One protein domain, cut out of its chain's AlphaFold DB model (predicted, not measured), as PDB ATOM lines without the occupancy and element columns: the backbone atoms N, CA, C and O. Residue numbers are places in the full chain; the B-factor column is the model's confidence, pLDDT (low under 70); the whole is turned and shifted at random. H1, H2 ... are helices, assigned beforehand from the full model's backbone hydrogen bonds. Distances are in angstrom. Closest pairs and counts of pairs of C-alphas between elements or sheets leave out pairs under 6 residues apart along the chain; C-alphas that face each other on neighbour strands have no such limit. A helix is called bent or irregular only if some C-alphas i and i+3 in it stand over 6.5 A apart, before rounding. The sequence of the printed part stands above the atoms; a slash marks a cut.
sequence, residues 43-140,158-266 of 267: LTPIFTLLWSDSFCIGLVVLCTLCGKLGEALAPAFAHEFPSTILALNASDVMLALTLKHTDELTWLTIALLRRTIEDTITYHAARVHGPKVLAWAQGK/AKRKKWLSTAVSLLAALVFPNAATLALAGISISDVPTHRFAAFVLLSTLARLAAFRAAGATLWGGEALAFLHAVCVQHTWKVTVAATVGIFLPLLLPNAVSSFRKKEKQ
ATOM      1  N   LEU A  43      20.782  10.473  25.860       49.09
ATOM      2  CA  LEU A  43      20.382   9.123  25.470       49.09
ATOM      3  C   LEU A  43      19.799   8.345  26.656       49.09
ATOM      4  O   LEU A  43      18.766   7.707  26.495       49.09
ATOM      5  N   THR A  44      20.373   8.448  27.857       49.44
ATOM      6  CA  THR A  44      19.926   7.692  29.042       49.44
ATOM      7  C   THR A  44      18.421   7.829  29.368       49.44
ATOM      8  O   THR A  44      17.784   6.787  29.519       49.44
ATOM      9  N   PRO A  45      17.809   9.032  29.437       46.69
ATOM     10  CA  PRO A  45      16.377   9.167  29.740       46.69
ATOM     11  C   PRO A  45      15.450   8.775  28.574       46.69
ATOM     12  O   PRO A  45      14.398   8.171  28.800       46.69
ATOM     13  N   ILE A  46      15.850   9.029  27.320       50.50
ATOM     14  CA  ILE A  46      15.117   8.573  26.121       50.50
ATOM     15  C   ILE A  46      15.119   7.036  26.059       50.50
ATOM     16  O   ILE A  46      14.093   6.408  25.796       50.50
ATOM     17  N   PHE A  47      16.244   6.419  26.429       51.81
ATOM     18  CA  PHE A  47      16.394   4.976  26.601       51.81
ATOM     19  C   PHE A  47      15.696   4.413  27.845       51.81
ATOM     20  O   PHE A  47      15.719   3.206  28.014       51.81
ATOM     21  N   THR A  48      15.076   5.195  28.726       53.56
ATOM     22  CA  THR A  48      14.245   4.632  29.813       53.56
ATOM     23  C   THR A  48      12.750   4.753  29.541       53.56
ATOM     24  O   THR A  48      11.976   3.974  30.082       53.56
ATOM     25  N   LEU A  49      12.343   5.686  28.674       48.19
ATOM     26  CA  LEU A  49      10.936   6.001  28.394       48.19
ATOM     27  C   LEU A  49      10.328   5.223  27.214       48.19
ATOM     28  O   LEU A  49       9.110   5.104  27.144       48.19
ATOM     29  N   LEU A  50      11.140   4.664  26.308       52.25
ATOM     30  CA  LEU A  50      10.666   4.020  25.067       52.25
ATOM     31  C   LEU A  50      10.605   2.476  25.098       52.25
ATOM     32  O   LEU A  50      10.338   1.856  24.075       52.25
ATOM     33  N   TRP A  51      10.816   1.824  26.243       60.28
ATOM     34  CA  TRP A  51      10.927   0.355  26.329       60.28
ATOM     35  C   TRP A  51       9.602  -0.343  26.631       60.28
ATOM     36  O   TRP A  51       9.441  -0.988  27.663       60.28
ATOM     37  N   SER A  52       8.643  -0.238  25.715       66.81
ATOM     38  CA  SER A  52       7.628  -1.288  25.592       66.81
ATOM     39  C   SER A  52       8.262  -2.467  24.845       66.81
ATOM     40  O   SER A  52       8.837  -2.274  23.774       66.81
ATOM     41  N   ASP A  53       8.164  -3.680  25.395       69.00
ATOM     42  CA  ASP A  53       8.705  -4.920  24.811       69.00
ATOM     43  C   ASP A  53       8.388  -5.051  23.304       69.00
ATOM     44  O   ASP A  53       9.252  -5.373  22.484       69.00
ATOM     45  N   SER A  54       7.153  -4.727  22.909       73.12
ATOM     46  CA  SER A  54       6.703  -4.768  21.512       73.12
ATOM     47  C   SER A  54       7.365  -3.703  20.636       73.12
ATOM     48  O   SER A  54       7.654  -3.958  19.465       73.12
ATOM     49  N   PHE A  55       7.633  -2.521  21.189       77.00
ATOM     50  CA  PHE A  55       8.287  -1.431  20.468       77.00
ATOM     51  C   PHE A  55       9.745  -1.769  20.144       77.00
ATOM     52  O   PHE A  55      10.198  -1.544  19.023       77.00
ATOM     53  N   CYS A  56      10.468  -2.386  21.079       74.38
ATOM     54  CA  CYS A  56      11.861  -2.788  20.870       74.38
ATOM     55  C   CYS A  56      11.998  -3.852  19.780       74.38
ATOM     56  O   CYS A  56      12.876  -3.738  18.926       74.38
ATOM     57  N   ILE A  57      11.111  -4.850  19.763       74.69
ATOM     58  CA  ILE A  57      11.075  -5.860  18.695       74.69
ATOM     59  C   ILE A  57      10.778  -5.191  17.347       74.69
ATOM     60  O   ILE A  57      11.486  -5.442  16.372       74.69
ATOM     61  N   GLY A  58       9.782  -4.298  17.300       74.56
ATOM     62  CA  GLY A  58       9.458  -3.529  16.098       74.56
ATOM     63  C   GLY A  58      10.647  -2.718  15.574       74.56
ATOM     64  O   GLY A  58      10.929  -2.747  14.377       74.56
ATOM     65  N   LEU A  59      11.399  -2.065  16.463       79.25
ATOM     66  CA  LEU A  59      12.607  -1.324  16.099       79.25
ATOM     67  C   LEU A  59      13.723  -2.221  15.557       79.25
ATOM     68  O   LEU A  59      14.358  -1.839  14.577       79.25
ATOM     69  N   VAL A  60      13.960  -3.404  16.138       80.12
ATOM     70  CA  VAL A  60      14.950  -4.362  15.599       80.12
ATOM     71  C   VAL A  60      14.568  -4.790  14.185       80.12
ATOM     72  O   VAL A  60      15.415  -4.785  13.289       80.12
ATOM     73  N   VAL A  61      13.294  -5.127  13.966       76.56
ATOM     74  CA  VAL A  61      12.788  -5.518  12.642       76.56
ATOM     75  C   VAL A  61      12.965  -4.372  11.650       76.56
ATOM     76  O   VAL A  61      13.518  -4.585  10.574       76.56
ATOM     77  N   LEU A  62      12.582  -3.151  12.025       76.56
ATOM     78  CA  LEU A  62      12.736  -1.974  11.172       76.56
ATOM     79  C   LEU A  62      14.208  -1.705  10.833       76.56
ATOM     80  O   LEU A  62      14.534  -1.520   9.665       76.56
ATOM     81  N   CYS A  63      15.110  -1.749  11.820       79.88
ATOM     82  CA  CYS A  63      16.551  -1.594  11.595       79.88
ATOM     83  C   CYS A  63      17.092  -2.665  10.641       79.88
ATOM     84  O   CYS A  63      17.870  -2.350   9.745       79.88
ATOM     85  N   THR A  64      16.635  -3.910  10.789       79.06
ATOM     86  CA  THR A  64      17.036  -5.023   9.919       79.06
ATOM     87  C   THR A  64      16.561  -4.802   8.481       79.06
ATOM     88  O   THR A  64      17.337  -4.983   7.541       79.06
ATOM     89  N   LEU A  65      15.308  -4.375   8.295       75.75
ATOM     90  CA  LEU A  65      14.750  -4.060   6.978       75.75
ATOM     91  C   LEU A  65      15.492  -2.891   6.324       75.75
ATOM     92  O   LEU A  65      15.910  -3.011   5.175       75.75
ATOM     93  N   CYS A  66      15.733  -1.803   7.060       80.31
ATOM     94  CA  CYS A  66      16.545  -0.679   6.593       80.31
ATOM     95  C   CYS A  66      17.958  -1.130   6.200       80.31
ATOM     96  O   CYS A  66      18.450  -0.741   5.144       80.31
ATOM     97  N   GLY A  67      18.576  -2.006   6.997       79.69
ATOM     98  CA  GLY A  67      19.881  -2.591   6.701       79.69
ATOM     99  C   GLY A  67      19.896  -3.333   5.363       79.69
ATOM    100  O   GLY A  67      20.776  -3.101   4.531       79.69
ATOM    101  N   LYS A  68      18.886  -4.177   5.118       79.81
ATOM    102  CA  LYS A  68      18.739  -4.943   3.869       79.81
ATOM    103  C   LYS A  68      18.431  -4.062   2.663       79.81
ATOM    104  O   LYS A  68      18.986  -4.291   1.592       79.81
ATOM    105  N   LEU A  69      17.602  -3.036   2.837       75.31
ATOM    106  CA  LEU A  69      17.360  -2.033   1.799       75.31
ATOM    107  C   LEU A  69      18.643  -1.268   1.463       75.31
ATOM    108  O   LEU A  69      18.949  -1.090   0.289       75.31
ATOM    109  N   GLY A  70      19.430  -0.886   2.470       77.81
ATOM    110  CA  GLY A  70      20.738  -0.266   2.269       77.81
ATOM    111  C   GLY A  70      21.690  -1.151   1.460       77.81
ATOM    112  O   GLY A  70      22.341  -0.653   0.550       77.81
ATOM    113  N   GLU A  71      21.727  -2.464   1.720       78.88
ATOM    114  CA  GLU A  71      22.519  -3.419   0.918       78.88
ATOM    115  C   GLU A  71      22.050  -3.483  -0.537       78.88
ATOM    116  O   GLU A  71      22.874  -3.433  -1.447       78.88
ATOM    117  N   ALA A  72      20.737  -3.569  -0.759       75.62
ATOM    118  CA  ALA A  72      20.166  -3.654  -2.100       75.62
ATOM    119  C   ALA A  72      20.375  -2.367  -2.915       75.62
ATOM    120  O   ALA A  72      20.600  -2.430  -4.122       75.62
ATOM    121  N   LEU A  73      20.311  -1.205  -2.260       78.31
ATOM    122  CA  LEU A  73      20.447   0.105  -2.899       78.31
ATOM    123  C   LEU A  73      21.902   0.555  -3.058       78.31
ATOM    124  O   LEU A  73      22.173   1.438  -3.871       78.31
ATOM    125  N   ALA A  74      22.845  -0.041  -2.324       78.44
ATOM    126  CA  ALA A  74      24.241   0.387  -2.314       78.44
ATOM    127  C   ALA A  74      24.892   0.511  -3.704       78.44
ATOM    128  O   ALA A  74      25.543   1.530  -3.927       78.44
ATOM    129  N   PRO A  75      24.706  -0.416  -4.669       78.12
ATOM    130  CA  PRO A  75      25.333  -0.285  -5.987       78.12
ATOM    131  C   PRO A  75      24.926   0.982  -6.750       78.12
ATOM    132  O   PRO A  75      25.733   1.524  -7.495       78.12
ATOM    133  N   ALA A  76      23.690   1.451  -6.561       79.12
ATOM    134  CA  ALA A  76      23.171   2.633  -7.245       79.12
ATOM    135  C   ALA A  76      23.358   3.918  -6.418       79.12
ATOM    136  O   ALA A  76      23.629   4.975  -6.973       79.12
ATOM    137  N   PHE A  77      23.265   3.840  -5.088       77.12
ATOM    138  CA  PHE A  77      23.167   5.024  -4.225       77.12
ATOM    139  C   PHE A  77      24.445   5.324  -3.428       77.12
ATOM    140  O   PHE A  77      24.529   6.390  -2.823       77.12
ATOM    141  N   ALA A  78      25.456   4.443  -3.410       76.12
ATOM    142  CA  ALA A  78      26.661   4.659  -2.597       76.12
ATOM    143  C   ALA A  78      27.481   5.893  -3.012       76.12
ATOM    144  O   ALA A  78      28.174   6.457  -2.169       76.12
ATOM    145  N   HIS A  79      27.400   6.317  -4.275       77.38
ATOM    146  CA  HIS A  79      28.089   7.514  -4.767       77.38
ATOM    147  C   HIS A  79      27.197   8.759  -4.760       77.38
ATOM    148  O   HIS A  79      27.665   9.834  -4.399       77.38
ATOM    149  N   GLU A  80      25.924   8.614  -5.136       85.50
ATOM    150  CA  GLU A  80      24.985   9.737  -5.261       85.50
ATOM    151  C   GLU A  80      24.409  10.179  -3.908       85.50
ATOM    152  O   GLU A  80      24.248  11.370  -3.654       85.50
ATOM    153  N   PHE A  81      24.135   9.223  -3.013       88.75
ATOM    154  CA  PHE A  81      23.497   9.454  -1.712       88.75
ATOM    155  C   PHE A  81      24.205   8.684  -0.580       88.75
ATOM    156  O   PHE A  81      23.596   7.851   0.104       88.75
ATOM    157  N   PRO A  82      25.502   8.951  -0.344       87.44
ATOM    158  CA  PRO A  82      26.327   8.166   0.572       87.44
ATOM    159  C   PRO A  82      25.869   8.271   2.036       87.44
ATOM    160  O   PRO A  82      25.890   7.279   2.765       87.44
ATOM    161  N   SER A  83      25.376   9.436   2.464       88.50
ATOM    162  CA  SER A  83      24.822   9.642   3.809       88.50
ATOM    163  C   SER A  83      23.534   8.842   4.035       88.50
ATOM    164  O   SER A  83      23.352   8.259   5.104       88.50
ATOM    165  N   THR A  84      22.673   8.747   3.018       88.56
ATOM    166  CA  THR A  84      21.451   7.932   3.050       88.56
ATOM    167  C   THR A  84      21.780   6.448   3.148       88.56
ATOM    168  O   THR A  84      21.205   5.752   3.984       88.56
ATOM    169  N   ILE A  85      22.737   5.960   2.351       88.38
ATOM    170  CA  ILE A  85      23.206   4.571   2.445       88.38
ATOM    171  C   ILE A  85      23.732   4.270   3.845       88.38
ATOM    172  O   ILE A  85      23.368   3.249   4.427       88.38
ATOM    173  N   LEU A  86      24.513   5.185   4.418       88.00
ATOM    174  CA  LEU A  86      25.061   5.022   5.757       88.00
ATOM    175  C   LEU A  86      23.978   5.039   6.850       88.00
ATOM    176  O   LEU A  86      24.062   4.283   7.819       88.00
ATOM    177  N   ALA A  87      22.937   5.858   6.687       89.44
ATOM    178  CA  ALA A  87      21.794   5.900   7.597       89.44
ATOM    179  C   ALA A  87      20.954   4.616   7.531       89.44
ATOM    180  O   ALA A  87      20.488   4.124   8.560       89.44
ATOM    181  N   LEU A  88      20.786   4.037   6.340       87.69
ATOM    182  CA  LEU A  88      20.082   2.768   6.154       87.69
ATOM    183  C   LEU A  88      20.890   1.602   6.729       87.69
ATOM    184  O   LEU A  88      20.366   0.797   7.508       87.69
ATOM    185  N   ASN A  89      22.182   1.551   6.400       88.81
ATOM    186  CA  ASN A  89      23.086   0.483   6.789       88.81
ATOM    187  C   ASN A  89      24.502   1.013   7.073       88.81
ATOM    188  O   ASN A  89      25.263   1.326   6.160       88.81
ATOM    189  N   ALA A  90      24.893   1.011   8.349       90.12
ATOM    190  CA  ALA A  90      26.230   1.398   8.798       90.12
ATOM    191  C   ALA A  90      27.188   0.199   8.978       90.12
ATOM    192  O   ALA A  90      28.035   0.192   9.880       90.12
ATOM    193  N   SER A  91      27.053  -0.833   8.141       88.38
ATOM    194  CA  SER A  91      27.992  -1.959   8.094       88.38
ATOM    195  C   SER A  91      29.399  -1.513   7.697       88.38
ATOM    196  O   SER A  91      29.600  -0.473   7.076       88.38
ATOM    197  N   ASP A  92      30.391  -2.335   8.033       86.75
ATOM    198  CA  ASP A  92      31.808  -2.077   7.749       86.75
ATOM    199  C   ASP A  92      32.080  -1.825   6.253       86.75
ATOM    200  O   ASP A  92      32.887  -0.967   5.901       86.75
ATOM    201  N   VAL A  93      31.359  -2.522   5.369       83.88
ATOM    202  CA  VAL A  93      31.455  -2.327   3.916       83.88
ATOM    203  C   VAL A  93      30.911  -0.956   3.514       83.88
ATOM    204  O   VAL A  93      31.585  -0.218   2.800       83.88
ATOM    205  N   MET A  94      29.730  -0.573   4.009       87.62
ATOM    206  CA  MET A  94      29.139   0.733   3.692       87.62
ATOM    207  C   MET A  94      29.949   1.882   4.284       87.62
ATOM    208  O   MET A  94      30.109   2.912   3.633       87.62
ATOM    209  N   LEU A  95      30.528   1.697   5.471       88.50
ATOM    210  CA  LEU A  95      31.470   2.642   6.064       88.50
ATOM    211  C   LEU A  95      32.660   2.890   5.142       88.50
ATOM    212  O   LEU A  95      32.984   4.047   4.891       88.50
ATOM    213  N   ALA A  96      33.268   1.829   4.601       85.81
ATOM    214  CA  ALA A  96      34.376   1.944   3.656       85.81
ATOM    215  C   ALA A  96      33.968   2.652   2.356       85.81
ATOM    216  O   ALA A  96      34.675   3.553   1.903       85.81
ATOM    217  N   LEU A  97      32.833   2.258   1.768       83.94
ATOM    218  CA  LEU A  97      32.344   2.799   0.497       83.94
ATOM    219  C   LEU A  97      31.996   4.287   0.602       83.94
ATOM    220  O   LEU A  97      32.326   5.061  -0.288       83.94
ATOM    221  N   THR A  98      31.375   4.707   1.702       88.56
ATOM    222  CA  THR A  98      30.884   6.084   1.887       88.56
ATOM    223  C   THR A  98      31.945   7.051   2.415       88.56
ATOM    224  O   THR A  98      31.733   8.265   2.370       88.56
ATOM    225  N   LEU A  99      33.099   6.542   2.871       87.19
ATOM    226  CA  LEU A  99      34.145   7.310   3.557       87.19
ATOM    227  C   LEU A  99      34.702   8.481   2.729       87.19
ATOM    228  O   LEU A  99      35.029   9.517   3.300       87.19
ATOM    229  N   LYS A 100      34.817   8.323   1.402       85.38
ATOM    230  CA  LYS A 100      35.291   9.384   0.486       85.38
ATOM    231  C   LYS A 100      34.188  10.300  -0.034       85.38
ATOM    232  O   LYS A 100      34.486  11.372  -0.547       85.38
ATOM    233  N   HIS A 101      32.942   9.854   0.039       86.31
ATOM    234  CA  HIS A 101      31.809  10.529  -0.592       86.31
ATOM    235  C   HIS A 101      30.984  11.351   0.403       86.31
ATOM    236  O   HIS A 101      30.081  12.073   0.002       86.31
ATOM    237  N   THR A 102      31.305  11.271   1.695       84.88
ATOM    238  CA  THR A 102      30.613  11.995   2.764       84.88
ATOM    239  C   THR A 102      31.609  12.868   3.514       84.88
ATOM    240  O   THR A 102      32.738  12.441   3.765       84.88
ATOM    241  N   ASP A 103      31.195  14.073   3.906       89.50
ATOM    242  CA  ASP A 103      32.000  14.897   4.800       89.50
ATOM    243  C   ASP A 103      32.241  14.181   6.139       89.50
ATOM    244  O   ASP A 103      31.482  13.306   6.567       89.50
ATOM    245  N   GLU A 104      33.346  14.527   6.794       86.25
ATOM    246  CA  GLU A 104      33.814  13.794   7.965       86.25
ATOM    247  C   GLU A 104      32.836  13.801   9.126       86.25
ATOM    248  O   GLU A 104      32.600  12.753   9.734       86.25
ATOM    249  N   LEU A 105      32.257  14.963   9.408       87.06
ATOM    250  CA  LEU A 105      31.364  15.123  10.536       87.06
ATOM    251  C   LEU A 105      30.080  14.323  10.311       87.06
ATOM    252  O   LEU A 105      29.714  13.519  11.166       87.06
ATOM    253  N   THR A 106      29.453  14.459   9.142       88.62
ATOM    254  CA  THR A 106      28.240  13.711   8.783       88.62
ATOM    255  C   THR A 106      28.487  12.209   8.792       88.62
ATOM    256  O   THR A 106      27.707  11.463   9.388       88.62
ATOM    257  N   TRP A 107      29.585  11.748   8.186       91.25
ATOM    258  CA  TRP A 107      29.939  10.329   8.163       91.25
ATOM    259  C   TRP A 107      30.079   9.769   9.581       91.25
ATOM    260  O   TRP A 107      29.481   8.746   9.917       91.25
ATOM    261  N   LEU A 108      30.827  10.467  10.440       91.69
ATOM    262  CA  LEU A 108      31.103  10.020  11.801       91.69
ATOM    263  C   LEU A 108      29.835  10.050  12.660       91.69
ATOM    264  O   LEU A 108      29.561   9.085  13.370       91.69
ATOM    265  N   THR A 109      29.027  11.108  12.562       89.56
ATOM    266  CA  THR A 109      27.772  11.241  13.311       89.56
ATOM    267  C   THR A 109      26.760  10.167  12.923       89.56
ATOM    268  O   THR A 109      26.240   9.488  13.811       89.56
ATOM    269  N   ILE A 110      26.499   9.966  11.626       92.62
ATOM    270  CA  ILE A 110      25.524   8.964  11.168       92.62
ATOM    271  C   ILE A 110      25.996   7.563  11.557       92.62
ATOM    272  O   ILE A 110      25.226   6.808  12.149       92.62
ATOM    273  N   ALA A 111      27.260   7.228  11.291       92.00
ATOM    274  CA  ALA A 111      27.812   5.923  11.629       92.00
ATOM    275  C   ALA A 111      27.738   5.630  13.132       92.00
ATOM    276  O   ALA A 111      27.310   4.547  13.538       92.00
ATOM    277  N   LEU A 112      28.135   6.599  13.962       92.19
ATOM    278  CA  LEU A 112      28.152   6.453  15.412       92.19
ATOM    279  C   LEU A 112      26.743   6.254  15.966       92.19
ATOM    280  O   LEU A 112      26.516   5.311  16.726       92.19
ATOM    281  N   LEU A 113      25.798   7.112  15.572       89.88
ATOM    282  CA  LEU A 113      24.411   7.028  16.026       89.88
ATOM    283  C   LEU A 113      23.763   5.729  15.561       89.88
ATOM    284  O   LEU A 113      23.218   4.993  16.384       89.88
ATOM    285  N   ARG A 114      23.862   5.422  14.263       90.38
ATOM    286  CA  ARG A 114      23.201   4.262  13.661       90.38
ATOM    287  C   ARG A 114      23.633   2.967  14.336       90.38
ATOM    288  O   ARG A 114      22.773   2.215  14.788       90.38
ATOM    289  N   ARG A 115      24.945   2.748  14.470       90.81
ATOM    290  CA  ARG A 115      25.500   1.529  15.078       90.81
ATOM    291  C   ARG A 115      25.227   1.452  16.572       90.81
ATOM    292  O   ARG A 115      24.781   0.421  17.053       90.81
ATOM    293  N   THR A 116      25.420   2.552  17.304       90.25
ATOM    294  CA  THR A 116      25.203   2.546  18.759       90.25
ATOM    295  C   THR A 116      23.749   2.236  19.103       90.25
ATOM    296  O   THR A 116      23.486   1.448  20.012       90.25
ATOM    297  N   ILE A 117      22.801   2.823  18.366       89.00
ATOM    298  CA  ILE A 117      21.367   2.601  18.565       89.00
ATOM    299  C   ILE A 117      20.991   1.166  18.188       89.00
ATOM    300  O   ILE A 117      20.405   0.460  19.011       89.00
ATOM    301  N   GLU A 118      21.352   0.721  16.983       88.06
ATOM    302  CA  GLU A 118      21.005  -0.613  16.478       88.06
ATOM    303  C   GLU A 118      21.558  -1.725  17.373       88.06
ATOM    304  O   GLU A 118      20.810  -2.616  17.791       88.06
ATOM    305  N   ASP A 119      22.836  -1.640  17.742       90.75
ATOM    306  CA  ASP A 119      23.491  -2.683  18.524       90.75
ATOM    307  C   ASP A 119      22.937  -2.743  19.954       90.75
ATOM    308  O   ASP A 119      22.707  -3.826  20.501       90.75
ATOM    309  N   THR A 120      22.666  -1.581  20.559       90.19
ATOM    310  CA  THR A 120      22.103  -1.490  21.916       90.19
ATOM    311  C   THR A 120      20.681  -2.035  21.971       90.19
ATOM    312  O   THR A 120      20.338  -2.780  22.898       90.19
ATOM    313  N   ILE A 121      19.850  -1.684  20.985       88.88
ATOM    314  CA  ILE A 121      18.470  -2.168  20.901       88.88
ATOM    315  C   ILE A 121      18.461  -3.679  20.670       88.88
ATOM    316  O   ILE A 121      17.758  -4.395  21.385       88.88
ATOM    317  N   THR A 122      19.289  -4.176  19.748       87.88
ATOM    318  CA  THR A 122      19.398  -5.611  19.448       87.88
ATOM    319  C   THR A 122      19.825  -6.408  20.676       87.88
ATOM    320  O   THR A 122      19.187  -7.404  21.028       87.88
ATOM    321  N   TYR A 123      20.861  -5.943  21.381       90.00
ATOM    322  CA  TYR A 123      21.330  -6.579  22.610       90.00
ATOM    323  C   TYR A 123      20.239  -6.655  23.673       90.00
ATOM    324  O   TYR A 123      20.014  -7.713  24.259       90.00
ATOM    325  N   HIS A 124      19.547  -5.549  23.942       89.25
ATOM    326  CA  HIS A 124      18.528  -5.559  24.981       89.25
ATOM    327  C   HIS A 124      17.323  -6.410  24.577       89.25
ATOM    328  O   HIS A 124      16.837  -7.177  25.405       89.25
ATOM    329  N   ALA A 125      16.850  -6.313  23.331       86.12
ATOM    330  CA  ALA A 125      15.741  -7.135  22.857       86.12
ATOM    331  C   ALA A 125      16.056  -8.624  23.065       86.12
ATOM    332  O   ALA A 125      15.244  -9.368  23.613       86.12
ATOM    333  N   ALA A 126      17.281  -9.047  22.740       86.88
ATOM    334  CA  ALA A 126      17.733 -10.407  22.997       86.88
ATOM    335  C   ALA A 126      17.939 -10.720  24.488       86.88
ATOM    336  O   ALA A 126      17.675 -11.837  24.921       86.88
ATOM    337  N   ARG A 127      18.355  -9.753  25.305       88.38
ATOM    338  CA  ARG A 127      18.458  -9.913  26.762       88.38
ATOM    339  C   ARG A 127      17.101 -10.173  27.419       88.38
ATOM    340  O   ARG A 127      17.017 -11.008  28.317       88.38
ATOM    341  N   VAL A 128      16.056  -9.471  26.986       86.62
ATOM    342  CA  VAL A 128      14.701  -9.586  27.553       86.62
ATOM    343  C   VAL A 128      13.953 -10.787  26.982       86.62
ATOM    344  O   VAL A 128      13.369 -11.572  27.731       86.62
ATOM    345  N   HIS A 129      13.983 -10.967  25.661       83.19
ATOM    346  CA  HIS A 129      13.172 -11.978  24.978       83.19
ATOM    347  C   HIS A 129      13.934 -13.254  24.634       83.19
ATOM    348  O   HIS A 129      13.322 -14.308  24.470       83.19
ATOM    349  N   GLY A 130      15.258 -13.200  24.559       81.44
ATOM    350  CA  GLY A 130      16.082 -14.324  24.137       81.44
ATOM    351  C   GLY A 130      15.935 -15.584  24.995       81.44
ATOM    352  O   GLY A 130      15.822 -16.658  24.408       81.44
ATOM    353  N   PRO A 131      15.825 -15.515  26.340       82.38
ATOM    354  CA  PRO A 131      15.520 -16.698  27.148       82.38
ATOM    355  C   PRO A 131      14.186 -17.363  26.777       82.38
ATOM    356  O   PRO A 131      14.105 -18.589  26.743       82.38
ATOM    357  N   LYS A 132      13.153 -16.571  26.446       77.25
ATOM    358  CA  LYS A 132      11.838 -17.080  26.017       77.25
ATOM    359  C   LYS A 132      11.925 -17.736  24.640       77.25
ATOM    360  O   LYS A 132      11.411 -18.833  24.453       77.25
ATOM    361  N   VAL A 133      12.618 -17.093  23.698       74.31
ATOM    362  CA  VAL A 133      12.858 -17.640  22.352       74.31
ATOM    363  C   VAL A 133      13.656 -18.941  22.427       74.31
ATOM    364  O   VAL A 133      13.319 -19.903  21.746       74.31
ATOM    365  N   LEU A 134      14.672 -19.010  23.292       75.25
ATOM    366  CA  LEU A 134      15.474 -20.214  23.484       75.25
ATOM    367  C   LEU A 134      14.654 -21.348  24.111       75.25
ATOM    368  O   LEU A 134      14.737 -22.481  23.647       75.25
ATOM    369  N   ALA A 135      13.829 -21.051  25.118       72.19
ATOM    370  CA  ALA A 135      12.930 -22.032  25.726       72.19
ATOM    371  C   ALA A 135      11.887 -22.560  24.726       72.19
ATOM    372  O   ALA A 135      11.601 -23.757  24.703       72.19
ATOM    373  N   TRP A 136      11.361 -21.689  23.860       73.94
ATOM    374  CA  TRP A 136      10.492 -22.073  22.748       73.94
ATOM    375  C   TRP A 136      11.208 -22.961  21.732       73.94
ATOM    376  O   TRP A 136      10.724 -24.050  21.435       73.94
ATOM    377  N   ALA A 137      12.393 -22.557  21.272       70.00
ATOM    378  CA  ALA A 137      13.184 -23.319  20.307       70.00
ATOM    379  C   ALA A 137      13.610 -24.698  20.841       70.00
ATOM    380  O   ALA A 137      13.759 -25.643  20.074       70.00
ATOM    381  N   GLN A 138      13.785 -24.830  22.158       77.69
ATOM    382  CA  GLN A 138      14.089 -26.098  22.826       77.69
ATOM    383  C   GLN A 138      12.849 -26.969  23.091       77.69
ATOM    384  O   GLN A 138      12.976 -28.018  23.717       77.69
ATOM    385  N   GLY A 139      11.652 -26.541  22.674       70.56
ATOM    386  CA  GLY A 139      10.400 -27.254  22.952       70.56
ATOM    387  C   GLY A 139      10.014 -27.273  24.437       70.56
ATOM    388  O   GLY A 139       9.152 -28.048  24.839       70.56
ATOM    389  N   LYS A 140      10.645 -26.430  25.266       68.19
ATOM    390  CA  LYS A 140      10.430 -26.354  26.721       68.19
ATOM    391  C   LYS A 140       9.321 -25.377  27.127       68.19
ATOM    392  O   LYS A 140       8.925 -25.355  28.289       68.19
ATOM    393  N   ALA A 158      31.380 -22.856  38.669       64.88
ATOM    394  CA  ALA A 158      30.262 -22.112  38.086       64.88
ATOM    395  C   ALA A 158      30.611 -20.632  37.837       64.88
ATOM    396  O   ALA A 158      30.353 -20.097  36.758       64.88
ATOM    397  N   LYS A 159      31.277 -19.982  38.803       66.06
ATOM    398  CA  LYS A 159      31.679 -18.571  38.693       66.06
ATOM    399  C   LYS A 159      32.715 -18.347  37.582       66.06
ATOM    400  O   LYS A 159      32.603 -17.379  36.835       66.06
ATOM    401  N   ARG A 160      33.690 -19.256  37.439       65.31
ATOM    402  CA  ARG A 160      34.739 -19.169  36.405       65.31
ATOM    403  C   ARG A 160      34.178 -19.393  34.998       65.31
ATOM    404  O   ARG A 160      34.520 -18.638  34.094       65.31
ATOM    405  N   LYS A 161      33.273 -20.369  34.828       72.19
ATOM    406  CA  LYS A 161      32.577 -20.613  33.551       72.19
ATOM    407  C   LYS A 161      31.718 -19.419  33.126       72.19
ATOM    408  O   LYS A 161      31.782 -19.020  31.970       72.19
ATOM    409  N   LYS A 162      30.990 -18.808  34.066       73.25
ATOM    410  CA  LYS A 162      30.144 -17.632  33.809       73.25
ATOM    411  C   LYS A 162      30.946 -16.388  33.410       73.25
ATOM    412  O   LYS A 162      30.549 -15.655  32.509       73.25
ATOM    413  N   TRP A 163      32.087 -16.147  34.059       74.25
ATOM    414  CA  TRP A 163      32.963 -15.036  33.676       74.25
ATOM    415  C   TRP A 163      33.565 -15.247  32.284       74.25
ATOM    416  O   TRP A 163      33.559 -14.326  31.473       74.25
ATOM    417  N   LEU A 164      34.022 -16.467  31.984       74.69
ATOM    418  CA  LEU A 164      34.588 -16.784  30.675       74.69
ATOM    419  C   LEU A 164      33.542 -16.642  29.561       74.69
ATOM    420  O   LEU A 164      33.838 -16.028  28.543       74.69
ATOM    421  N   SER A 165      32.313 -17.133  29.759       74.50
ATOM    422  CA  SER A 165      31.243 -16.976  28.763       74.50
ATOM    423  C   SER A 165      30.883 -15.508  28.530       74.50
ATOM    424  O   SER A 165      30.668 -15.106  27.389       74.50
ATOM    425  N   THR A 166      30.877 -14.704  29.597       74.81
ATOM    426  CA  THR A 166      30.662 -13.252  29.533       74.81
ATOM    427  C   THR A 166      31.763 -12.573  28.724       74.81
ATOM    428  O   THR A 166      31.475 -11.842  27.782       74.81
ATOM    429  N   ALA A 167      33.028 -12.851  29.043       73.06
ATOM    430  CA  ALA A 167      34.168 -12.269  28.344       73.06
ATOM    431  C   ALA A 167      34.186 -12.659  26.860       73.06
ATOM    432  O   ALA A 167      34.347 -11.793  26.007       73.06
ATOM    433  N   VAL A 168      33.955 -13.937  26.543       75.06
ATOM    434  CA  VAL A 168      33.897 -14.432  25.158       75.06
ATOM    435  C   VAL A 168      32.744 -13.794  24.390       75.06
ATOM    436  O   VAL A 168      32.928 -13.412  23.241       75.06
ATOM    437  N   SER A 169      31.577 -13.633  25.012       75.31
ATOM    438  CA  SER A 169      30.409 -13.047  24.350       75.31
ATOM    439  C   SER A 169      30.569 -11.540  24.118       75.31
ATOM    440  O   SER A 169      30.229 -11.061  23.041       75.31
ATOM    441  N   LEU A 170      31.159 -10.801  25.069       76.06
ATOM    442  CA  LEU A 170      31.528  -9.392  24.865       76.06
ATOM    443  C   LEU A 170      32.594  -9.245  23.781       76.06
ATOM    444  O   LEU A 170      32.490  -8.360  22.939       76.06
ATOM    445  N   LEU A 171      33.600 -10.123  23.776       73.94
ATOM    446  CA  LEU A 171      34.610 -10.143  22.724       73.94
ATOM    447  C   LEU A 171      33.970 -10.436  21.369       73.94
ATOM    448  O   LEU A 171      34.219  -9.696  20.432       73.94
ATOM    449  N   ALA A 172      33.105 -11.442  21.249       73.56
ATOM    450  CA  ALA A 172      32.436 -11.766  19.990       73.56
ATOM    451  C   ALA A 172      31.577 -10.603  19.470       73.56
ATOM    452  O   ALA A 172      31.707 -10.235  18.303       73.56
ATOM    453  N   ALA A 173      30.771  -9.990  20.344       75.62
ATOM    454  CA  ALA A 173      29.970  -8.801  20.039       75.62
ATOM    455  C   ALA A 173      30.826  -7.624  19.559       75.62
ATOM    456  O   ALA A 173      30.386  -6.804  18.767       75.62
ATOM    457  N   LEU A 174      32.062  -7.551  20.028       71.31
ATOM    458  CA  LEU A 174      32.982  -6.495  19.676       71.31
ATOM    459  C   LEU A 174      33.745  -6.770  18.377       71.31
ATOM    460  O   LEU A 174      33.901  -5.889  17.533       71.31
ATOM    461  N   VAL A 175      34.272  -7.982  18.233       67.56
ATOM    462  CA  VAL A 175      35.056  -8.375  17.065       67.56
ATOM    463  C   VAL A 175      34.164  -8.345  15.827       67.56
ATOM    464  O   VAL A 175      34.519  -7.761  14.802       67.56
ATOM    465  N   PHE A 176      32.971  -8.916  15.962       71.38
ATOM    466  CA  PHE A 176      31.989  -9.052  14.902       71.38
ATOM    467  C   PHE A 176      30.636  -8.549  15.412       71.38
ATOM    468  O   PHE A 176      29.776  -9.383  15.676       71.38
ATOM    469  N   PRO A 177      30.426  -7.228  15.572       72.38
ATOM    470  CA  PRO A 177      29.135  -6.659  15.923       72.38
ATOM    471  C   PRO A 177      28.221  -6.876  14.731       72.38
ATOM    472  O   PRO A 177      28.269  -6.163  13.730       72.38
ATOM    473  N   ASN A 178      27.471  -7.961  14.806       79.44
ATOM    474  CA  ASN A 178      26.390  -8.274  13.906       79.44
ATOM    475  C   ASN A 178      25.188  -8.641  14.771       79.44
ATOM    476  O   ASN A 178      25.330  -8.999  15.944       79.44
ATOM    477  N   ALA A 179      23.991  -8.564  14.198       75.75
ATOM    478  CA  ALA A 179      22.772  -8.800  14.961       75.75
ATOM    479  C   ALA A 179      22.784 -10.158  15.693       75.75
ATOM    480  O   ALA A 179      22.288 -10.257  16.812       75.75
ATOM    481  N   ALA A 180      23.411 -11.190  15.115       75.56
ATOM    482  CA  ALA A 180      23.488 -12.521  15.711       75.56
ATOM    483  C   ALA A 180      24.413 -12.584  16.939       75.56
ATOM    484  O   ALA A 180      24.015 -13.116  17.971       75.56
ATOM    485  N   THR A 181      25.629 -12.037  16.876       83.12
ATOM    486  CA  THR A 181      26.567 -12.017  18.013       83.12
ATOM    487  C   THR A 181      26.055 -11.129  19.137       83.12
ATOM    488  O   THR A 181      26.203 -11.484  20.305       83.12
ATOM    489  N   LEU A 182      25.402 -10.016  18.798       86.06
ATOM    490  CA  LEU A 182      24.768  -9.112  19.753       86.06
ATOM    491  C   LEU A 182      23.565  -9.773  20.423       86.06
ATOM    492  O   LEU A 182      23.414  -9.676  21.641       86.06
ATOM    493  N   ALA A 183      22.757 -10.510  19.659       80.94
ATOM    494  CA  ALA A 183      21.657 -11.285  20.212       80.94
ATOM    495  C   ALA A 183      22.160 -12.408  21.129       80.94
ATOM    496  O   ALA A 183      21.673 -12.572  22.249       80.94
ATOM    497  N   LEU A 184      23.189 -13.143  20.701       79.62
ATOM    498  CA  LEU A 184      23.837 -14.166  21.519       79.62
ATOM    499  C   LEU A 184      24.433 -13.572  22.797       79.62
ATOM    500  O   LEU A 184      24.274 -14.173  23.854       79.62
ATOM    501  N   ALA A 185      25.057 -12.394  22.729       83.88
ATOM    502  CA  ALA A 185      25.557 -11.679  23.900       83.88
ATOM    503  C   ALA A 185      24.424 -11.216  24.829       83.88
ATOM    504  O   ALA A 185      24.560 -11.299  26.049       83.88
ATOM    505  N   GLY A 186      23.290 -10.779  24.279       82.69
ATOM    506  CA  GLY A 186      22.083 -10.469  25.051       82.69
ATOM    507  C   GLY A 186      21.587 -11.678  25.842       82.69
ATOM    508  O   GLY A 186      21.335 -11.574  27.043       82.69
ATOM    509  N   ILE A 187      21.533 -12.842  25.191       81.62
ATOM    510  CA  ILE A 187      21.113 -14.112  25.800       81.62
ATOM    511  C   ILE A 187      22.127 -14.601  26.842       81.62
ATOM    512  O   ILE A 187      21.748 -15.024  27.934       81.62
ATOM    513  N   SER A 188      23.420 -14.576  26.516       79.44
ATOM    514  CA  SER A 188      24.471 -15.191  27.334       79.44
ATOM    515  C   SER A 188      24.919 -14.322  28.508       79.44
ATOM    516  O   SER A 188      25.453 -14.847  29.490       79.44
ATOM    517  N   ILE A 189      24.699 -13.007  28.428       81.19
ATOM    518  CA  ILE A 189      25.121 -12.021  29.425       81.19
ATOM    519  C   ILE A 189      23.933 -11.188  29.912       81.19
ATOM    520  O   ILE A 189      23.982  -9.957  29.961       81.19
ATOM    521  N   SER A 190      22.863 -11.858  30.333       76.19
ATOM    522  CA  SER A 190      21.648 -11.200  30.827       76.19
ATOM    523  C   SER A 190      21.869 -10.297  32.052       76.19
ATOM    524  O   SER A 190      21.040  -9.439  32.362       76.19
ATOM    525  N   ASP A 191      22.984 -10.470  32.759       79.12
ATOM    526  CA  ASP A 191      23.303  -9.715  33.975       79.12
ATOM    527  C   ASP A 191      23.944  -8.350  33.699       79.12
ATOM    528  O   ASP A 191      24.008  -7.510  34.599       79.12
ATOM    529  N   VAL A 192      24.448  -8.110  32.483       80.19
ATOM    530  CA  VAL A 192      25.009  -6.803  32.134       80.19
ATOM    531  C   VAL A 192      23.850  -5.846  31.836       80.19
ATOM    532  O   VAL A 192      23.009  -6.126  30.985       80.19
ATOM    533  N   PRO A 193      23.747  -4.712  32.547       84.12
ATOM    534  CA  PRO A 193      22.693  -3.753  32.281       84.12
ATOM    535  C   PRO A 193      22.940  -3.042  30.946       84.12
ATOM    536  O   PRO A 193      24.076  -2.731  30.583       84.12
ATOM    537  N   THR A 194      21.854  -2.721  30.248       86.44
ATOM    538  CA  THR A 194      21.872  -2.180  28.882       86.44
ATOM    539  C   THR A 194      22.692  -0.905  28.738       86.44
ATOM    540  O   THR A 194      23.415  -0.780  27.763       86.44
ATOM    541  N   HIS A 195      22.676   0.003  29.718       85.06
ATOM    542  CA  HIS A 195      23.490   1.224  29.656       85.06
ATOM    543  C   HIS A 195      25.004   0.934  29.652       85.06
ATOM    544  O   HIS A 195      25.762   1.632  28.982       85.06
ATOM    545  N   ARG A 196      25.468  -0.117  30.351       84.69
ATOM    546  CA  ARG A 196      26.887  -0.524  30.318       84.69
ATOM    547  C   ARG A 196      27.249  -1.139  28.976       84.69
ATOM    548  O   ARG A 196      28.340  -0.893  28.475       84.69
ATOM    549  N   PHE A 197      26.334  -1.916  28.401       85.69
ATOM    550  CA  PHE A 197      26.514  -2.455  27.060       85.69
ATOM    551  C   PHE A 197      26.513  -1.344  25.999       85.69
ATOM    552  O   PHE A 197      27.379  -1.334  25.135       85.69
ATOM    553  N   ALA A 198      25.629  -0.353  26.114       86.56
ATOM    554  CA  ALA A 198      25.596   0.808  25.228       86.56
ATOM    555  C   ALA A 198      26.913   1.597  25.276       86.56
ATOM    556  O   ALA A 198      27.469   1.929  24.234       86.56
ATOM    557  N   ALA A 199      27.466   1.832  26.472       84.50
ATOM    558  CA  ALA A 199      28.779   2.463  26.618       84.50
ATOM    559  C   ALA A 199      29.901   1.629  25.971       84.50
ATOM    560  O   ALA A 199      30.802   2.179  25.339       84.50
ATOM    561  N   PHE A 200      29.834   0.300  26.093       84.50
ATOM    562  CA  PHE A 200      30.767  -0.620  25.442       84.50
ATOM    563  C   PHE A 200      30.693  -0.531  23.911       84.50
ATOM    564  O   PHE A 200      31.718  -0.368  23.250       84.50
ATOM    565  N   VAL A 201      29.481  -0.577  23.357       87.81
ATOM    566  CA  VAL A 201      29.213  -0.431  21.920       87.81
ATOM    567  C   VAL A 201      29.679   0.925  21.407       87.81
ATOM    568  O   VAL A 201      30.322   0.988  20.362       87.81
ATOM    569  N   LEU A 202      29.400   2.006  22.138       87.19
ATOM    570  CA  LEU A 202      29.812   3.356  21.762       87.19
ATOM    571  C   LEU A 202      31.336   3.436  21.614       87.19
ATOM    572  O   LEU A 202      31.837   3.886  20.586       87.19
ATOM    573  N   LEU A 203      32.079   2.949  22.611       84.94
ATOM    574  CA  LEU A 203      33.544   2.936  22.587       84.94
ATOM    575  C   LEU A 203      34.096   2.047  21.467       84.94
ATOM    576  O   LEU A 203      35.022   2.450  20.763       84.94
ATOM    577  N   SER A 204      33.512   0.863  21.268       83.06
ATOM    578  CA  SER A 204      33.863  -0.036  20.162       83.06
ATOM    579  C   SER A 204      33.653   0.624  18.800       83.06
ATOM    580  O   SER A 204      34.524   0.567  17.929       83.06
ATOM    581  N   THR A 205      32.516   1.299  18.640       88.25
ATOM    582  CA  THR A 205      32.150   2.005  17.415       88.25
ATOM    583  C   THR A 205      33.127   3.139  17.152       88.25
ATOM    584  O   THR A 205      33.689   3.199  16.065       88.25
ATOM    585  N   LEU A 206      33.426   3.980  18.147       86.88
ATOM    586  CA  LEU A 206      34.426   5.045  18.020       86.88
ATOM    587  C   LEU A 206      35.798   4.501  17.601       86.88
ATOM    588  O   LEU A 206      36.397   5.017  16.659       86.88
ATOM    589  N   ALA A 207      36.274   3.434  18.248       82.31
ATOM    590  CA  ALA A 207      37.549   2.804  17.904       82.31
ATOM    591  C   ALA A 207      37.556   2.279  16.460       82.31
ATOM    592  O   ALA A 207      38.538   2.445  15.736       82.31
ATOM    593  N   ARG A 208      36.447   1.680  16.017       84.69
ATOM    594  CA  ARG A 208      36.288   1.185  14.650       84.69
ATOM    595  C   ARG A 208      36.270   2.324  13.634       84.69
ATOM    596  O   ARG A 208      36.984   2.243  12.640       84.69
ATOM    597  N   LEU A 209      35.516   3.394  13.883       87.00
ATOM    598  CA  LEU A 209      35.469   4.562  12.997       87.00
ATOM    599  C   LEU A 209      36.841   5.239  12.883       87.00
ATOM    600  O   LEU A 209      37.271   5.567  11.778       87.00
ATOM    601  N   ALA A 210      37.569   5.360  13.996       83.06
ATOM    602  CA  ALA A 210      38.948   5.842  13.994       83.06
ATOM    603  C   ALA A 210      39.880   4.926  13.180       83.06
ATOM    604  O   ALA A 210      40.712   5.414  12.417       83.06
ATOM    605  N   ALA A 211      39.715   3.602  13.281       82.56
ATOM    606  CA  ALA A 211      40.480   2.644  12.485       82.56
ATOM    607  C   ALA A 211      40.192   2.773  10.982       82.56
ATOM    608  O   ALA A 211      41.130   2.795  10.188       82.56
ATOM    609  N   PHE A 212      38.923   2.921  10.587       83.75
ATOM    610  CA  PHE A 212      38.536   3.182   9.197       83.75
ATOM    611  C   PHE A 212      39.177   4.456   8.652       83.75
ATOM    612  O   PHE A 212      39.641   4.472   7.515       83.75
ATOM    613  N   ARG A 213      39.250   5.506   9.472       81.31
ATOM    614  CA  ARG A 213      39.889   6.777   9.114       81.31
ATOM    615  C   ARG A 213      41.394   6.644   8.943       81.31
ATOM    616  O   ARG A 213      41.924   7.057   7.916       81.31
ATOM    617  N   ALA A 214      42.071   6.024   9.905       78.38
ATOM    618  CA  ALA A 214      43.508   5.777   9.821       78.38
ATOM    619  C   ALA A 214      43.860   4.888   8.612       78.38
ATOM    620  O   ALA A 214      44.811   5.167   7.880       78.38
ATOM    621  N   ALA A 215      43.058   3.851   8.360       75.62
ATOM    622  CA  ALA A 215      43.202   2.987   7.194       75.62
ATOM    623  C   ALA A 215      42.935   3.750   5.886       75.62
ATOM    624  O   ALA A 215      43.718   3.650   4.950       75.62
ATOM    625  N   GLY A 216      41.884   4.569   5.823       72.38
ATOM    626  CA  GLY A 216      41.599   5.419   4.665       72.38
ATOM    627  C   GLY A 216      42.756   6.365   4.340       72.38
ATOM    628  O   GLY A 216      43.230   6.388   3.209       72.38
ATOM    629  N   ALA A 217      43.287   7.069   5.342       70.19
ATOM    630  CA  ALA A 217      44.400   8.004   5.163       70.19
ATOM    631  C   ALA A 217      45.686   7.338   4.634       70.19
ATOM    632  O   ALA A 217      46.451   7.968   3.912       70.19
ATOM    633  N   THR A 218      45.925   6.073   4.988       67.00
ATOM    634  CA  THR A 218      47.143   5.330   4.615       67.00
ATOM    635  C   THR A 218      47.016   4.554   3.309       67.00
ATOM    636  O   THR A 218      48.018   4.324   2.639       67.00
ATOM    637  N   LEU A 219      45.804   4.132   2.944       62.75
ATOM    638  CA  LEU A 219      45.588   3.173   1.860       62.75
ATOM    639  C   LEU A 219      45.113   3.800   0.558       62.75
ATOM    640  O   LEU A 219      45.051   3.096  -0.442       62.75
ATOM    641  N   TRP A 220      44.756   5.082   0.534       61.59
ATOM    642  CA  TRP A 220      44.135   5.713  -0.630       61.59
ATOM    643  C   TRP A 220      45.100   6.016  -1.793       61.59
ATOM    644  O   TRP A 220      45.337   7.170  -2.127       61.59
ATOM    645  N   GLY A 221      45.538   4.953  -2.477       53.25
ATOM    646  CA  GLY A 221      45.880   4.900  -3.909       53.25
ATOM    647  C   GLY A 221      44.809   4.131  -4.714       53.25
ATOM    648  O   GLY A 221      43.879   3.580  -4.132       53.25
ATOM    649  N   GLY A 222      44.885   4.088  -6.050       48.97
ATOM    650  CA  GLY A 222      43.828   3.533  -6.930       48.97
ATOM    651  C   GLY A 222      43.412   2.069  -6.680       48.97
ATOM    652  O   GLY A 222      42.307   1.679  -7.044       48.97
ATOM    653  N   GLU A 223      44.238   1.276  -5.991       54.72
ATOM    654  CA  GLU A 223      43.963  -0.128  -5.631       54.72
ATOM    655  C   GLU A 223      43.286  -0.300  -4.251       54.72
ATOM    656  O   GLU A 223      42.964  -1.413  -3.820       54.72
ATOM    657  N   ALA A 224      43.020   0.809  -3.550       54.72
ATOM    658  CA  ALA A 224      42.566   0.828  -2.162       54.72
ATOM    659  C   ALA A 224      41.239   0.118  -1.915       54.72
ATOM    660  O   ALA A 224      41.035  -0.372  -0.816       54.72
ATOM    661  N   LEU A 225      40.319   0.092  -2.883       51.28
ATOM    662  CA  LEU A 225      38.957  -0.408  -2.664       51.28
ATOM    663  C   LEU A 225      38.917  -1.942  -2.562       51.28
ATOM    664  O   LEU A 225      38.253  -2.491  -1.684       51.28
ATOM    665  N   ALA A 226      39.689  -2.631  -3.411       52.44
ATOM    666  CA  ALA A 226      39.850  -4.085  -3.358       52.44
ATOM    667  C   ALA A 226      40.606  -4.512  -2.088       52.44
ATOM    668  O   ALA A 226      40.230  -5.484  -1.427       52.44
ATOM    669  N   PHE A 227      41.614  -3.730  -1.694       53.69
ATOM    670  CA  PHE A 227      42.343  -3.934  -0.446       53.69
ATOM    671  C   PHE A 227      41.493  -3.604   0.788       53.69
ATOM    672  O   PHE A 227      41.513  -4.363   1.746       53.69
ATOM    673  N   LEU A 228      40.674  -2.548   0.767       51.31
ATOM    674  CA  LEU A 228      39.723  -2.209   1.832       51.31
ATOM    675  C   LEU A 228      38.695  -3.315   2.007       51.31
ATOM    676  O   LEU A 228      38.419  -3.672   3.141       51.31
ATOM    677  N   HIS A 229      38.179  -3.920   0.939       51.59
ATOM    678  CA  HIS A 229      37.285  -5.071   1.070       51.59
ATOM    679  C   HIS A 229      38.003  -6.277   1.711       51.59
ATOM    680  O   HIS A 229      37.479  -6.883   2.647       51.59
ATOM    681  N   ALA A 230      39.246  -6.567   1.306       50.88
ATOM    682  CA  ALA A 230      40.062  -7.622   1.912       50.88
ATOM    683  C   ALA A 230      40.421  -7.334   3.387       50.88
ATOM    684  O   ALA A 230      40.321  -8.218   4.235       50.88
ATOM    685  N   VAL A 231      40.767  -6.092   3.728       50.38
ATOM    686  CA  VAL A 231      41.154  -5.631   5.074       50.38
ATOM    687  C   VAL A 231      39.955  -5.476   6.000       50.38
ATOM    688  O   VAL A 231      40.046  -5.846   7.171       50.38
ATOM    689  N   CYS A 232      38.816  -5.007   5.493       51.66
ATOM    690  CA  CYS A 232      37.579  -4.907   6.264       51.66
ATOM    691  C   CYS A 232      37.100  -6.289   6.722       51.66
ATOM    692  O   CYS A 232      36.591  -6.434   7.834       51.66
ATOM    693  N   VAL A 233      37.334  -7.318   5.904       51.34
ATOM    694  CA  VAL A 233      37.024  -8.712   6.238       51.34
ATOM    695  C   VAL A 233      38.142  -9.369   7.070       51.34
ATOM    696  O   VAL A 233      37.844 -10.094   8.017       51.34
ATOM    697  N   GLN A 234      39.429  -9.104   6.794       49.97
ATOM    698  CA  GLN A 234      40.557  -9.817   7.431       49.97
ATOM    699  C   GLN A 234      41.250  -9.119   8.615       49.97
ATOM    700  O   GLN A 234      41.974  -9.795   9.351       49.97
ATOM    701  N   HIS A 235      41.087  -7.811   8.831       47.78
ATOM    702  CA  HIS A 235      41.909  -7.038   9.781       47.78
ATOM    703  C   HIS A 235      41.123  -6.137  10.744       47.78
ATOM    704  O   HIS A 235      41.637  -5.847  11.828       47.78
ATOM    705  N   THR A 236      39.879  -5.757  10.437       52.03
ATOM    706  CA  THR A 236      39.005  -4.980  11.351       52.03
ATOM    707  C   THR A 236      38.847  -5.673  12.697       52.03
ATOM    708  O   THR A 236      38.865  -5.031  13.747       52.03
ATOM    709  N   TRP A 237      38.790  -7.005  12.681       51.75
ATOM    710  CA  TRP A 237      38.739  -7.826  13.881       51.75
ATOM    711  C   TRP A 237      40.001  -7.659  14.745       51.75
ATOM    712  O   TRP A 237      39.882  -7.529  15.956       51.75
ATOM    713  N   LYS A 238      41.202  -7.566  14.149       53.12
ATOM    714  CA  LYS A 238      42.478  -7.422  14.877       53.12
ATOM    715  C   LYS A 238      42.587  -6.066  15.571       53.12
ATOM    716  O   LYS A 238      42.953  -6.016  16.740       53.12
ATOM    717  N   VAL A 239      42.240  -4.983  14.872       52.59
ATOM    718  CA  VAL A 239      42.290  -3.616  15.427       52.59
ATOM    719  C   VAL A 239      41.222  -3.429  16.499       52.59
ATOM    720  O   VAL A 239      41.510  -2.907  17.575       52.59
ATOM    721  N   THR A 240      40.011  -3.934  16.254       52.00
ATOM    722  CA  THR A 240      38.920  -3.852  17.229       52.00
ATOM    723  C   THR A 240      39.244  -4.677  18.480       52.00
ATOM    724  O   THR A 240      39.075  -4.183  19.597       52.00
ATOM    725  N   VAL A 241      39.795  -5.889  18.321       56.06
ATOM    726  CA  VAL A 241      40.295  -6.716  19.433       56.06
ATOM    727  C   VAL A 241      41.414  -6.010  20.185       56.06
ATOM    728  O   VAL A 241      41.345  -5.953  21.404       56.06
ATOM    729  N   ALA A 242      42.413  -5.441  19.510       57.69
ATOM    730  CA  ALA A 242      43.533  -4.777  20.175       57.69
ATOM    731  C   ALA A 242      43.084  -3.549  20.985       57.69
ATOM    732  O   ALA A 242      43.425  -3.437  22.163       57.69
ATOM    733  N   ALA A 243      42.259  -2.677  20.396       51.84
ATOM    734  CA  ALA A 243      41.732  -1.492  21.072       51.84
ATOM    735  C   ALA A 243      40.857  -1.872  22.275       51.84
ATOM    736  O   ALA A 243      40.955  -1.283  23.348       51.84
ATOM    737  N   THR A 244      40.042  -2.913  22.139       49.75
ATOM    738  CA  THR A 244      39.088  -3.279  23.189       49.75
ATOM    739  C   THR A 244      39.709  -4.156  24.255       49.75
ATOM    740  O   THR A 244      39.453  -3.938  25.428       49.75
ATOM    741  N   VAL A 245      40.551  -5.126  23.908       56.88
ATOM    742  CA  VAL A 245      41.304  -5.892  24.908       56.88
ATOM    743  C   VAL A 245      42.230  -4.944  25.671       56.88
ATOM    744  O   VAL A 245      42.275  -5.019  26.893       56.88
ATOM    745  N   GLY A 246      42.876  -3.985  25.001       54.94
ATOM    746  CA  GLY A 246      43.697  -2.968  25.662       54.94
ATOM    747  C   GLY A 246      42.922  -2.091  26.654       54.94
ATOM    748  O   GLY A 246      43.418  -1.832  27.746       54.94
ATOM    749  N   ILE A 247      41.695  -1.676  26.313       54.69
ATOM    750  CA  ILE A 247      40.887  -0.748  27.130       54.69
ATOM    751  C   ILE A 247      40.004  -1.475  28.160       54.69
ATOM    752  O   ILE A 247      39.882  -1.038  29.304       54.69
ATOM    753  N   PHE A 248      39.391  -2.602  27.796       49.66
ATOM    754  CA  PHE A 248      38.413  -3.308  28.629       49.66
ATOM    755  C   PHE A 248      39.006  -4.399  29.505       49.66
ATOM    756  O   PHE A 248      38.450  -4.654  30.574       49.66
ATOM    757  N   LEU A 249      40.122  -5.031  29.126       51.31
ATOM    758  CA  LEU A 249      40.768  -6.007  30.007       51.31
ATOM    759  C   LEU A 249      41.134  -5.355  31.361       51.31
ATOM    760  O   LEU A 249      40.755  -5.919  32.388       51.31
ATOM    761  N   PRO A 250      41.707  -4.132  31.416       53.62
ATOM    762  CA  PRO A 250      41.954  -3.420  32.674       53.62
ATOM    763  C   PRO A 250      40.692  -2.997  33.435       53.62
ATOM    764  O   PRO A 250      40.748  -2.903  34.655       53.62
ATOM    765  N   LEU A 251      39.562  -2.758  32.755       51.00
ATOM    766  CA  LEU A 251      38.278  -2.408  33.388       51.00
ATOM    767  C   LEU A 251      37.535  -3.636  33.942       51.00
ATOM    768  O   LEU A 251      36.773  -3.529  34.903       51.00
ATOM    769  N   LEU A 252      37.772  -4.818  33.369       48.72
ATOM    770  CA  LEU A 252      37.191  -6.092  33.804       48.72
ATOM    771  C   LEU A 252      38.044  -6.802  34.875       48.72
ATOM    772  O   LEU A 252      37.515  -7.579  35.675       48.72
ATOM    773  N   LEU A 253      39.349  -6.521  34.923       51.16
ATOM    774  CA  LEU A 253      40.312  -7.088  35.876       51.16
ATOM    775  C   LEU A 253      40.193  -6.653  37.358       51.16
ATOM    776  O   LEU A 253      40.510  -7.494  38.207       51.16
ATOM    777  N   PRO A 254      39.716  -5.452  37.763       49.81
ATOM    778  CA  PRO A 254      39.792  -5.020  39.166       49.81
ATOM    779  C   PRO A 254      38.937  -5.900  40.089       49.81
ATOM    780  O   PRO A 254      39.305  -6.194  41.230       49.81
ATOM    781  N   ASN A 255      37.822  -6.417  39.563       47.81
ATOM    782  CA  ASN A 255      36.932  -7.334  40.279       47.81
ATOM    783  C   ASN A 255      37.473  -8.774  40.338       47.81
ATOM    784  O   ASN A 255      37.136  -9.527  41.259       47.81
ATOM    785  N   ALA A 256      38.328  -9.164  39.389       46.00
ATOM    786  CA  ALA A 256      38.980 -10.470  39.385       46.00
ATOM    787  C   ALA A 256      40.153 -10.504  40.378       46.00
ATOM    788  O   ALA A 256      40.216 -11.402  41.217       46.00
ATOM    789  N   VAL A 257      41.025  -9.491  40.359       48.81
ATOM    790  CA  VAL A 257      42.236  -9.431  41.202       48.81
ATOM    791  C   VAL A 257      41.895  -9.257  42.688       48.81
ATOM    792  O   VAL A 257      42.460  -9.943  43.541       48.81
ATOM    793  N   SER A 258      40.906  -8.422  43.022       47.28
ATOM    794  CA  SER A 258      40.443  -8.249  44.412       47.28
ATOM    795  C   SER A 258      39.807  -9.518  44.999       47.28
ATOM    796  O   SER A 258      39.963  -9.802  46.190       47.28
ATOM    797  N   SER A 259      39.147 -10.329  44.163       48.53
ATOM    798  CA  SER A 259      38.582 -11.624  44.563       48.53
ATOM    799  C   SER A 259      39.655 -12.688  44.826       48.53
ATOM    800  O   SER A 259      39.441 -13.563  45.666       48.53
ATOM    801  N   PHE A 260      40.800 -12.622  44.138       48.72
ATOM    802  CA  PHE A 260      41.944 -13.508  44.389       48.72
ATOM    803  C   PHE A 260      42.670 -13.138  45.690       48.72
ATOM    804  O   PHE A 260      42.882 -14.010  46.530       48.72
ATOM    805  N   ARG A 261      42.914 -11.841  45.933       52.72
ATOM    806  CA  ARG A 261      43.580 -11.353  47.159       52.72
ATOM    807  C   ARG A 261      42.837 -11.686  48.457       52.72
ATOM    808  O   ARG A 261      43.464 -11.862  49.495       52.72
ATOM    809  N   LYS A 262      41.501 -11.761  48.428       51.62
ATOM    810  CA  LYS A 262      40.704 -12.144  49.609       51.62
ATOM    811  C   LYS A 262      40.818 -13.628  49.961       51.62
ATOM    812  O   LYS A 262      40.699 -13.958  51.133       51.62
ATOM    813  N   LYS A 263      41.047 -14.505  48.979       50.75
ATOM    814  CA  LYS A 263      41.217 -15.946  49.223       50.75
ATOM    815  C   LYS A 263      42.595 -16.294  49.767       50.75
ATOM    816  O   LYS A 263      42.699 -17.202  50.573       50.75
ATOM    817  N   GLU A 264      43.613 -15.545  49.365       50.66
ATOM    818  CA  GLU A 264      44.985 -15.717  49.847       50.66
ATOM    819  C   GLU A 264      45.162 -15.292  51.314       50.66
ATOM    820  O   GLU A 264      46.055 -15.772  51.987       50.66
ATOM    821  N   LYS A 265      44.280 -14.432  51.843       51.56
ATOM    822  CA  LYS A 265      44.270 -14.055  53.269       51.56
ATOM    823  C   LYS A 265      43.444 -14.987  54.167       51.56
ATOM    824  O   LYS A 265      43.351 -14.733  55.363       51.56
ATOM    825  N   GLN A 266      42.766 -15.983  53.595       50.25
ATOM    826  CA  GLN A 266      41.864 -16.896  54.314       50.25
ATOM    827  C   GLN A 266      42.330 -18.361  54.286       50.25
ATOM    828  O   GLN A 266      41.626 -19.215  54.822       50.25
TER     829      GLN A 266
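AT A GLANCE: This is residues 43 to 140 and 158 to 266 of the 267 residues of the protein "Hypothetical protein" of Pycnococcus provasolii (UniProt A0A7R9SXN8). This is an elongated block of helices with the long helix H5 running through its middle, H2 and H3 packed on one side and H7 and H8 on the other. H6 and H10 lie beyond H7 and H8, H3, H4 and H9 gather at one end of the long axis, and at the other end residues 257 to 266, mostly of H11, stick out as a tail. The printed part has 207 residues with eleven named helices, H1 to H11 in chain order, and no named strand; the class is all helix. The whole is compact, with a radius of gyration of the C-alphas of 18.8 A and spans of 64 by 40 by 35 A.

HOW THE PARTS SIT: H1, residues 43 to 49, touches no helix, but Thr 44 is close to His 195 of H8, residues 194 to 219, with C-alphas 7.4 A apart. H2, residues 53 to 77, and H3, residues 82 to 88, form a helical hairpin; their closest C-alphas, Cys 66 and Leu 88, are 5.0 A apart. H3 and H4, residues 92 to 98, form another, closest at Pro 82 and Thr 98, 5.2 A. H5, residues 104 to 137, is the hub. It touches H2 at a steep tilt of 48 degrees, opposite ways, closest at the C-alphas of Val 60 and Thr 122, 6.0 A; H3, closest at Ala 87 and Ile 110, 6.0 A; H7, residues 179 to 188, closest at Arg 127 and Gly 186, 4.0 A; and H8, closest at Thr 120 and Ala 198, 5.3 A. H6, residues 158 to 175, forms a helical hairpin with H7, closest at Ser 169 and Ala 185, 5.1 A. H9, residues 224 to 234, touches H4, closest at Asp 92 and Cys 232, 6.6 A. H6, H8 and H10, residues 236 to 252, form a bundle, a group of three helices; Arg 208 and Thr 240 are the closest C-alphas of H8 and H10, 6.2 A. H11, residues 254 to 264, touches no helix. Every O i to N i+4 pair is within hydrogen-bond range in H1, H3, H4, H6, H7, H8 and H9, against 19 of 21 in H2, 28 of 30 in H5, 11 of 13 in H10 and 5 of 7 in H11.

IN THESE COORDINATES: H1 begins at C-alpha 43, (20.382, 9.123, 25.470). From first to last C-alpha H2 is 33.9 A, H5 44.2 A, H6 25.6 A, H8 36.3 A and H10 22.6 A. H2 and H5 are irregular: C-alphas 72 and 75 are 7.3 A apart, and C-alphas 128 and 131 are 7.2 A apart. H5 has a kink of 56 degrees near residue 131. H11 ends at C-alpha 264, (44.985, -15.717, 49.847).

THE WHOLE: The two C-alphas farthest apart, of Glu 80 and Gln 266, are 67.4 A apart. Residues 141 to 157 are not printed, and C-alphas 140 and 158 are 23.2 A apart across the cut. The links that are printed whole are tight. The mean pLDDT of the printed part is 73.1; 65 residues are under 70, among them 43 to 53 and 218 to 266.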